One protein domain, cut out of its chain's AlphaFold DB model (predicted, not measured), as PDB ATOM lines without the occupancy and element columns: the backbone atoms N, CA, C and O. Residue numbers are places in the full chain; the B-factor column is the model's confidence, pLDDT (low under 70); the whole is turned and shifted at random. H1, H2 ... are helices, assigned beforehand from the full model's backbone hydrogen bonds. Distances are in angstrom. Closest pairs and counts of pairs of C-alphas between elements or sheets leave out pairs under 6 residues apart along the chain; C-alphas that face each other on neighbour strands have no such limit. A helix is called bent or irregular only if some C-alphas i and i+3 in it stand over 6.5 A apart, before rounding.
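AT A GLANCE: This is residues 61 to 115 of the 131 residues of the protein "Trehalose transport system permease protein SugB" of Clavibacter michiganensis subsp. michiganensis (UniProt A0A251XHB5). A long helix, H1, with a kink, makes the long arm of an open hook; a short loop turns the chain, and the shorter helix H2 folds back at a distance from H1, near it only at the turn. The printed part has 55 residues with two named helices, H1 then H2, and no named strand, and is all helix. It is extended, with a radius of gyration of the C-alphas of 16.9 A, and flat, spanning 54 by 27 by 8 A.

HOW THE PARTS SIT: H1, residues 61 to 94, has a kink of 28 degrees near residue 84. It is neither bent nor irregular, but only just: C-alphas 72 and 75 are 6.4 A apart. H2, residues 100 to 112, is close to H1 but not clearly touching; their closest C-alphas, of Phe 92 and Arg 100, are 7.4 A apart. They run opposite ways at a shallow tilt of 23 degrees. In H2 every O i to N i+4 pair is within hydrogen-bond range; in H1, 27 of 30 are.

IN THESE COORDINATES: H1 begins at C-alpha 61 (308.341, 219.491, 370.129) and is 49.5 A long. H2 is 18.4 A long and ends at C-alpha 112 (303.081, 215.341, 407.328).

THE WHOLE: The C-alphas farthest apart, of Ala 61 and Pro 98, are 53.9 A apart. The printed part has no cut, and the link is tight. Residues 95 to 101 and 115 have pLDDT under 70.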
ATOM      1  N   ALA A  61     308.857 218.182 369.743       79.81
ATOM      2  CA  ALA A  61     308.341 219.491 370.129       79.81
ATOM      3  C   ALA A  61     307.623 219.478 371.491       79.81
ATOM      4  O   ALA A  61     307.660 220.485 372.207       79.81
ATOM      5  N   GLU A  62     306.998 218.359 371.872       83.06
ATOM      6  CA  GLU A  62     306.317 218.234 373.165       83.06
ATOM      7  C   GLU A  62     307.315 218.194 374.329       83.06
ATOM      8  O   GLU A  62     307.144 218.915 375.319       83.06
ATOM      9  N   LEU A  63     308.400 217.425 374.190       82.94
ATOM     10  CA  LEU A  63     309.458 217.336 375.201       82.94
ATOM     11  C   LEU A  63     310.184 218.674 375.358       82.94
ATOM     12  O   LEU A  63     310.336 219.176 376.477       82.94
ATOM     13  N   ALA A  64     310.556 219.308 374.245       84.25
ATOM     14  CA  ALA A  64     311.189 220.622 374.260       84.25
ATOM     15  C   ALA A  64     310.279 221.697 374.889       84.25
ATOM     16  O   ALA A  64     310.746 222.561 375.642       84.25
ATOM     17  N   ALA A  65     308.968 221.649 374.625       86.06
ATOM     18  CA  ALA A  65     308.000 222.547 375.248       86.06
ATOM     19  C   ALA A  65     307.866 222.304 376.760       86.06
ATOM     20  O   ALA A  65     307.842 223.273 377.522       86.06
ATOM     21  N   ALA A  66     307.841 221.046 377.213       87.25
ATOM     22  CA  ALA A  66     307.783 220.700 378.633       87.25
ATOM     23  C   ALA A  66     309.028 221.180 379.405       87.25
ATOM     24  O   ALA A  66     308.910 221.761 380.494       87.25
ATOM     25  N   VAL A  67     310.220 221.020 378.819       88.06
ATOM     26  CA  VAL A  67     311.478 221.530 379.390       88.06
ATOM     27  C   VAL A  67     311.448 223.055 379.480       88.06
ATOM     28  O   VAL A  67     311.703 223.615 380.544       88.06
ATOM     29  N   ARG A  68     311.057 223.755 378.408       89.19
ATOM     30  CA  ARG A  68     310.955 225.225 378.419       89.19
ATOM     31  C   ARG A  68     309.944 225.729 379.449       89.19
ATOM     32  O   ARG A  68     310.210 226.711 380.137       89.19
ATOM     33  N   ASN A  69     308.803 225.055 379.570       91.94
ATOM     34  CA  ASN A  69     307.762 225.421 380.520       91.94
ATOM     35  C   ASN A  69     308.267 225.315 381.967       91.94
ATOM     36  O   ASN A  69     308.166 226.263 382.743       91.94
ATOM     37  N   SER A  70     308.886 224.190 382.324       92.44
ATOM     38  CA  SER A  70     309.448 224.003 383.667       92.44
ATOM     39  C   SER A  70     310.575 224.994 383.971       92.44
ATOM     40  O   SER A  70     310.588 225.577 385.056       92.44
ATOM     41  N   LEU A  71     311.454 225.270 383.004       93.88
ATOM     42  CA  LEU A  71     312.543 226.237 383.160       93.88
ATOM     43  C   LEU A  71     312.042 227.678 383.358       93.88
ATOM     44  O   LEU A  71     312.692 228.459 384.045       93.88
ATOM     45  N   TYR A  72     310.888 228.025 382.782       95.25
ATOM     46  CA  TYR A  72     310.257 229.334 382.951       95.25
ATOM     47  C   TYR A  72     309.501 229.446 384.284       95.25
ATOM     48  O   TYR A  72     309.685 230.406 385.032       95.25
ATOM     49  N   PHE A  73     308.681 228.449 384.630       95.75
ATOM     50  CA  PHE A  73     307.859 228.486 385.845       95.75
ATOM     51  C   PHE A  73     308.662 228.262 387.136       95.75
ATOM     52  O   PHE A  73     308.317 228.837 388.173       95.75
ATOM     53  N   ALA A  74     309.738 227.470 387.111       95.88
ATOM     54  CA  ALA A  74     310.560 227.201 388.293       95.88
ATOM     55  C   ALA A  74     311.132 228.475 388.954       95.88
ATOM     56  O   ALA A  74     310.854 228.696 390.133       95.88
ATOM     57  N   PRO A  75     311.869 229.362 388.257       96.12
ATOM     58  CA  PRO A  75     312.409 230.564 388.886       96.12
ATOM     59  C   PRO A  75     311.308 231.532 389.322       96.12
ATOM     60  O   PRO A  75     311.412 232.121 390.393       96.12
ATOM     61  N   ILE A  76     310.228 231.664 388.546       96.38
ATOM     62  CA  ILE A  76     309.108 232.553 388.883       96.38
ATOM     63  C   ILE A  76     308.462 232.117 390.198       96.38
ATOM     64  O   ILE A  76     308.283 232.926 391.106       96.38
ATOM     65  N   THR A  77     308.151 230.827 390.329       95.69
ATOM     66  CA  THR A  77     307.536 230.289 391.548       95.69
ATOM     67  C   THR A  77     308.470 230.386 392.749       95.69
ATOM     68  O   THR A  77     308.011 230.748 393.835       95.69
ATOM     69  N   VAL A  78     309.773 230.142 392.570       96.12
ATOM     70  CA  VAL A  78     310.778 230.313 393.631       96.12
ATOM     71  C   VAL A  78     310.873 231.774 394.067       96.12
ATOM     72  O   VAL A  78     310.859 232.034 395.266       96.12
ATOM     73  N   LEU A  79     310.908 232.728 393.133       97.00
ATOM     74  CA  LEU A  79     310.974 234.159 393.442       97.00
ATOM     75  C   LEU A  79     309.722 234.641 394.172       97.00
ATOM     76  O   LEU A  79     309.835 235.271 395.220       97.00
ATOM     77  N   VAL A  80     308.532 234.305 393.668       96.12
ATOM     78  CA  VAL A  80     307.261 234.658 394.319       96.12
ATOM     79  C   VAL A  80     307.186 234.044 395.719       96.12
ATOM     80  O   VAL A  80     306.864 234.740 396.681       96.12
ATOM     81  N   SER A  81     307.552 232.767 395.862       95.12
ATOM     82  CA  SER A  81     307.568 232.097 397.167       95.12
ATOM     83  C   SER A  81     308.584 232.728 398.113       95.12
ATOM     84  O   SER A  81     308.272 232.943 399.278       95.12
ATOM     85  N   ALA A  82     309.781 233.068 397.632       95.56
ATOM     86  CA  ALA A  82     310.806 233.727 398.432       95.56
ATOM     87  C   ALA A  82     310.346 235.117 398.891       95.56
ATOM     88  O   ALA A  82     310.459 235.427 400.073       95.56
ATOM     89  N   LEU A  83     309.754 235.919 398.002       95.94
ATOM     90  CA  LEU A  83     309.232 237.247 398.335       95.94
ATOM     91  C   LEU A  83     308.148 237.208 399.415       95.94
ATOM     92  O   LEU A  83     308.070 238.135 400.213       95.94
ATOM     93  N   VAL A  84     307.342 236.144 399.477       92.88
ATOM     94  CA  VAL A  84     306.328 235.951 400.528       92.88
ATOM     95  C   VAL A  84     306.930 235.327 401.795       92.88
ATOM     96  O   VAL A  84     306.605 235.736 402.911       92.88
ATOM     97  N   CYS A  85     307.837 234.358 401.655       89.00
ATOM     98  CA  CYS A  85     308.461 233.661 402.780       89.00
ATOM     99  C   CYS A  85     309.453 234.535 403.552       89.00
ATOM    100  O   CYS A  85     309.546 234.389 404.766       89.00
ATOM    101  N   LEU A  86     310.177 235.445 402.896       91.75
ATOM    102  CA  LEU A  86     311.139 236.342 403.542       91.75
ATOM    103  C   LEU A  86     310.497 237.256 404.605       91.75
ATOM    104  O   LEU A  86     310.968 237.228 405.743       91.75
ATOM    105  N   PRO A  87     309.420 238.020 404.323       85.31
ATOM    106  CA  PRO A  87     308.760 238.839 405.338       85.31
ATOM    107  C   PRO A  87     308.076 237.986 406.410       85.31
ATOM    108  O   PRO A  87     308.130 238.342 407.587       85.31
ATOM    109  N   ALA A  88     307.499 236.835 406.045       83.81
ATOM    110  CA  ALA A  88     306.922 235.908 407.016       83.81
ATOM    111  C   ALA A  88     307.989 235.369 407.989       83.81
ATOM    112  O   ALA A  88     307.809 235.420 409.206       83.81
ATOM    113  N   ALA A  89     309.134 234.915 407.472       85.19
ATOM    114  CA  ALA A  89     310.264 234.441 408.268       85.19
ATOM    115  C   ALA A  89     310.868 235.560 409.127       85.19
ATOM    116  O   ALA A  89     311.164 235.342 410.305       85.19
ATOM    117  N   TYR A  90     310.990 236.772 408.577       85.00
ATOM    118  CA  TYR A  90     311.466 237.940 409.312       85.00
ATOM    119  C   TYR A  90     310.541 238.273 410.489       85.00
ATOM    120  O   TYR A  90     311.013 238.396 411.623       85.00
ATOM    121  N   ALA A  91     309.224 238.304 410.257       82.12
ATOM    122  CA  ALA A  91     308.230 238.524 411.303       82.12
ATOM    123  C   ALA A  91     308.305 237.451 412.404       82.12
ATOM    124  O   ALA A  91     308.323 237.796 413.583       82.12
ATOM    125  N   PHE A  92     308.445 236.170 412.040       74.50
ATOM    126  CA  PHE A  92     308.610 235.080 413.011       74.50
ATOM    127  C   PHE A  92     309.911 235.154 413.818       74.50
ATOM    128  O   PHE A  92     309.939 234.703 414.964       74.50
ATOM    129  N   SER A  93     310.991 235.677 413.231       80.00
ATOM    130  CA  SER A  93     312.287 235.790 413.907       80.00
ATOM    131  C   SER A  93     312.329 236.950 414.902       80.00
ATOM    132  O   SER A  93     312.899 236.811 415.987       80.00
ATOM    133  N   ARG A  94     311.705 238.088 414.557       73.81
ATOM    134  CA  ARG A  94     311.797 239.315 415.354       73.81
ATOM    135  C   ARG A  94     310.641 239.493 416.333       73.81
ATOM    136  O   ARG A  94     310.874 240.033 417.414       73.81
ATOM    137  N   PHE A  95     309.438 239.021 416.004       69.00
ATOM    138  CA  PHE A  95     308.264 239.145 416.866       69.00
ATOM    139  C   PHE A  95     307.940 237.822 417.575       69.00
ATOM    140  O   PHE A  95     307.518 236.837 416.970       69.00
ATOM    141  N   GLN A  96     308.110 237.808 418.898       60.75
ATOM    142  CA  GLN A  96     307.735 236.694 419.774       60.75
ATOM    143  C   GLN A  96     306.222 236.752 420.061       60.75
ATOM    144  O   GLN A  96     305.799 237.132 421.149       60.75
ATOM    145  N   PHE A  97     305.386 236.426 419.070       64.19
ATOM    146  CA  PHE A  97     303.934 236.334 419.270       64.19
ATOM    147  C   PHE A  97     303.542 235.023 419.988       64.19
ATOM    148  O   PHE A  97     304.057 233.956 419.633       64.19
ATOM    149  N   PRO A  98     302.563 235.045 420.917       60.75
ATOM    150  CA  PRO A  98     302.118 233.862 421.666       60.75
ATOM    151  C   PRO A  98     301.455 232.761 420.803       60.75
ATOM    152  O   PRO A  98     301.310 231.631 421.259       60.75
ATOM    153  N   GLY A  99     301.107 233.038 419.536       68.81
ATOM    154  CA  GLY A  99     300.528 232.075 418.580       68.81
ATOM    155  C   GLY A  99     301.531 231.291 417.710       68.81
ATOM    156  O   GLY A  99     301.122 230.443 416.915       68.81
ATOM    157  N   ARG A 100     302.847 231.529 417.846       69.75
ATOM    158  CA  ARG A 100     303.900 230.918 417.000       69.75
ATOM    159  C   ARG A 100     303.879 229.385 417.007       69.75
ATOM    160  O   ARG A 100     304.104 228.760 415.973       69.75
ATOM    161  N   ARG A 101     303.597 228.772 418.162       68.12
ATOM    162  CA  ARG A 101     303.593 227.307 418.319       68.12
ATOM    163  C   ARG A 101     302.455 226.647 417.537       68.12
ATOM    164  O   ARG A 101     302.670 225.595 416.952       68.12
ATOM    165  N   ILE A 102     301.287 227.285 417.479       75.12
ATOM    166  CA  ILE A 102     300.114 226.771 416.756       75.12
ATOM    167  C   ILE A 102     300.366 226.818 415.244       75.12
ATOM    168  O   ILE A 102     300.126 225.829 414.556       75.12
ATOM    169  N   LEU A 103     300.929 227.919 414.736       76.00
ATOM    170  CA  LEU A 103     301.279 228.060 413.317       76.00
ATOM    171  C   LEU A 103     302.346 227.046 412.875       76.00
ATOM    172  O   LEU A 103     302.200 226.421 411.826       76.00
ATOM    173  N   LEU A 104     303.384 226.828 413.690       77.06
ATOM    174  CA  LEU A 104     304.411 225.818 413.410       77.06
ATOM    175  C   LEU A 104     303.826 224.399 413.403       77.06
ATOM    176  O   LEU A 104     304.088 223.640 412.474       77.06
ATOM    177  N   VAL A 105     303.005 224.047 414.397       80.50
ATOM    178  CA  VAL A 105     302.359 222.725 414.461       80.50
ATOM    179  C   VAL A 105     301.413 222.513 413.277       80.50
ATOM    180  O   VAL A 105     301.437 221.440 412.684       80.50
ATOM    181  N   GLY A 106     300.647 223.529 412.865       81.94
ATOM    182  CA  GLY A 106     299.789 223.454 411.678       81.94
ATOM    183  C   GLY A 106     300.574 223.244 410.377       81.94
ATOM    184  O   GLY A 106     300.188 222.424 409.541       81.94
ATOM    185  N   LEU A 107     301.718 223.918 410.221       81.31
ATOM    186  CA  LEU A 107     302.597 223.743 409.062       81.31
ATOM    187  C   LEU A 107     303.192 222.329 409.002       81.31
ATOM    188  O   LEU A 107     303.199 221.709 407.935       81.31
ATOM    189  N   PHE A 108     303.669 221.803 410.134       80.38
ATOM    190  CA  PHE A 108     304.188 220.436 410.208       80.38
ATOM    191  C   PHE A 108     303.092 219.402 409.979       80.38
ATOM    192  O   PHE A 108     303.303 218.473 409.206       80.38
ATOM    193  N   ALA A 109     301.910 219.595 410.568       80.75
ATOM    194  CA  ALA A 109     300.759 218.733 410.332       80.75
ATOM    195  C   ALA A 109     300.388 218.695 408.844       80.75
ATOM    196  O   ALA A 109     300.147 217.622 408.308       80.75
ATOM    197  N   THR A 110     300.426 219.835 408.148       79.88
ATOM    198  CA  THR A 110     300.116 219.909 406.708       79.88
ATOM    199  C   THR A 110     301.190 219.250 405.835       79.88
ATOM    200  O   THR A 110     300.859 218.618 404.837       79.88
ATOM    201  N   ASN A 111     302.473 219.355 406.202       81.88
ATOM    202  CA  ASN A 111     303.556 218.674 405.478       81.88
ATOM    203  C   ASN A 111     303.587 217.162 405.743       81.88
ATOM    204  O   ASN A 111     303.931 216.398 404.845       81.88
ATOM    205  N   ALA A 112     303.217 216.744 406.955       80.38
ATOM    206  CA  ALA A 112     303.081 215.341 407.328       80.38
ATOM    207  C   ALA A 112     301.777 214.720 406.804       80.38
ATOM    208  O   ALA A 112     301.687 213.499 406.693       80.38
ATOM    209  N   PHE A 113     300.773 215.539 406.469       72.56
ATOM    210  CA  PHE A 113     299.526 215.057 405.897       72.56
ATOM    211  C   PHE A 113     299.809 214.397 404.536       72.56
ATOM    212  O   PHE A 113     300.339 215.042 403.624       72.56
ATOM    213  N   PRO A 114     299.460 213.113 404.361       72.00
ATOM    214  CA  PRO A 114     299.751 212.392 403.134       72.00
ATOM    215  C   PRO A 114     298.965 213.009 401.976       72.00
ATOM    216  O   PRO A 114     297.733 213.008 401.948       72.00
ATOM    217  N   ARG A 115     299.689 213.505 400.969       61.22
ATOM    218  CA  ARG A 115     299.117 214.143 399.766       61.22
ATOM    219  C   ARG A 115     298.282 213.182 398.902       61.22
ATOM    220  O   ARG A 115     297.674 213.601 397.921       61.22
TER     221      ARG A 115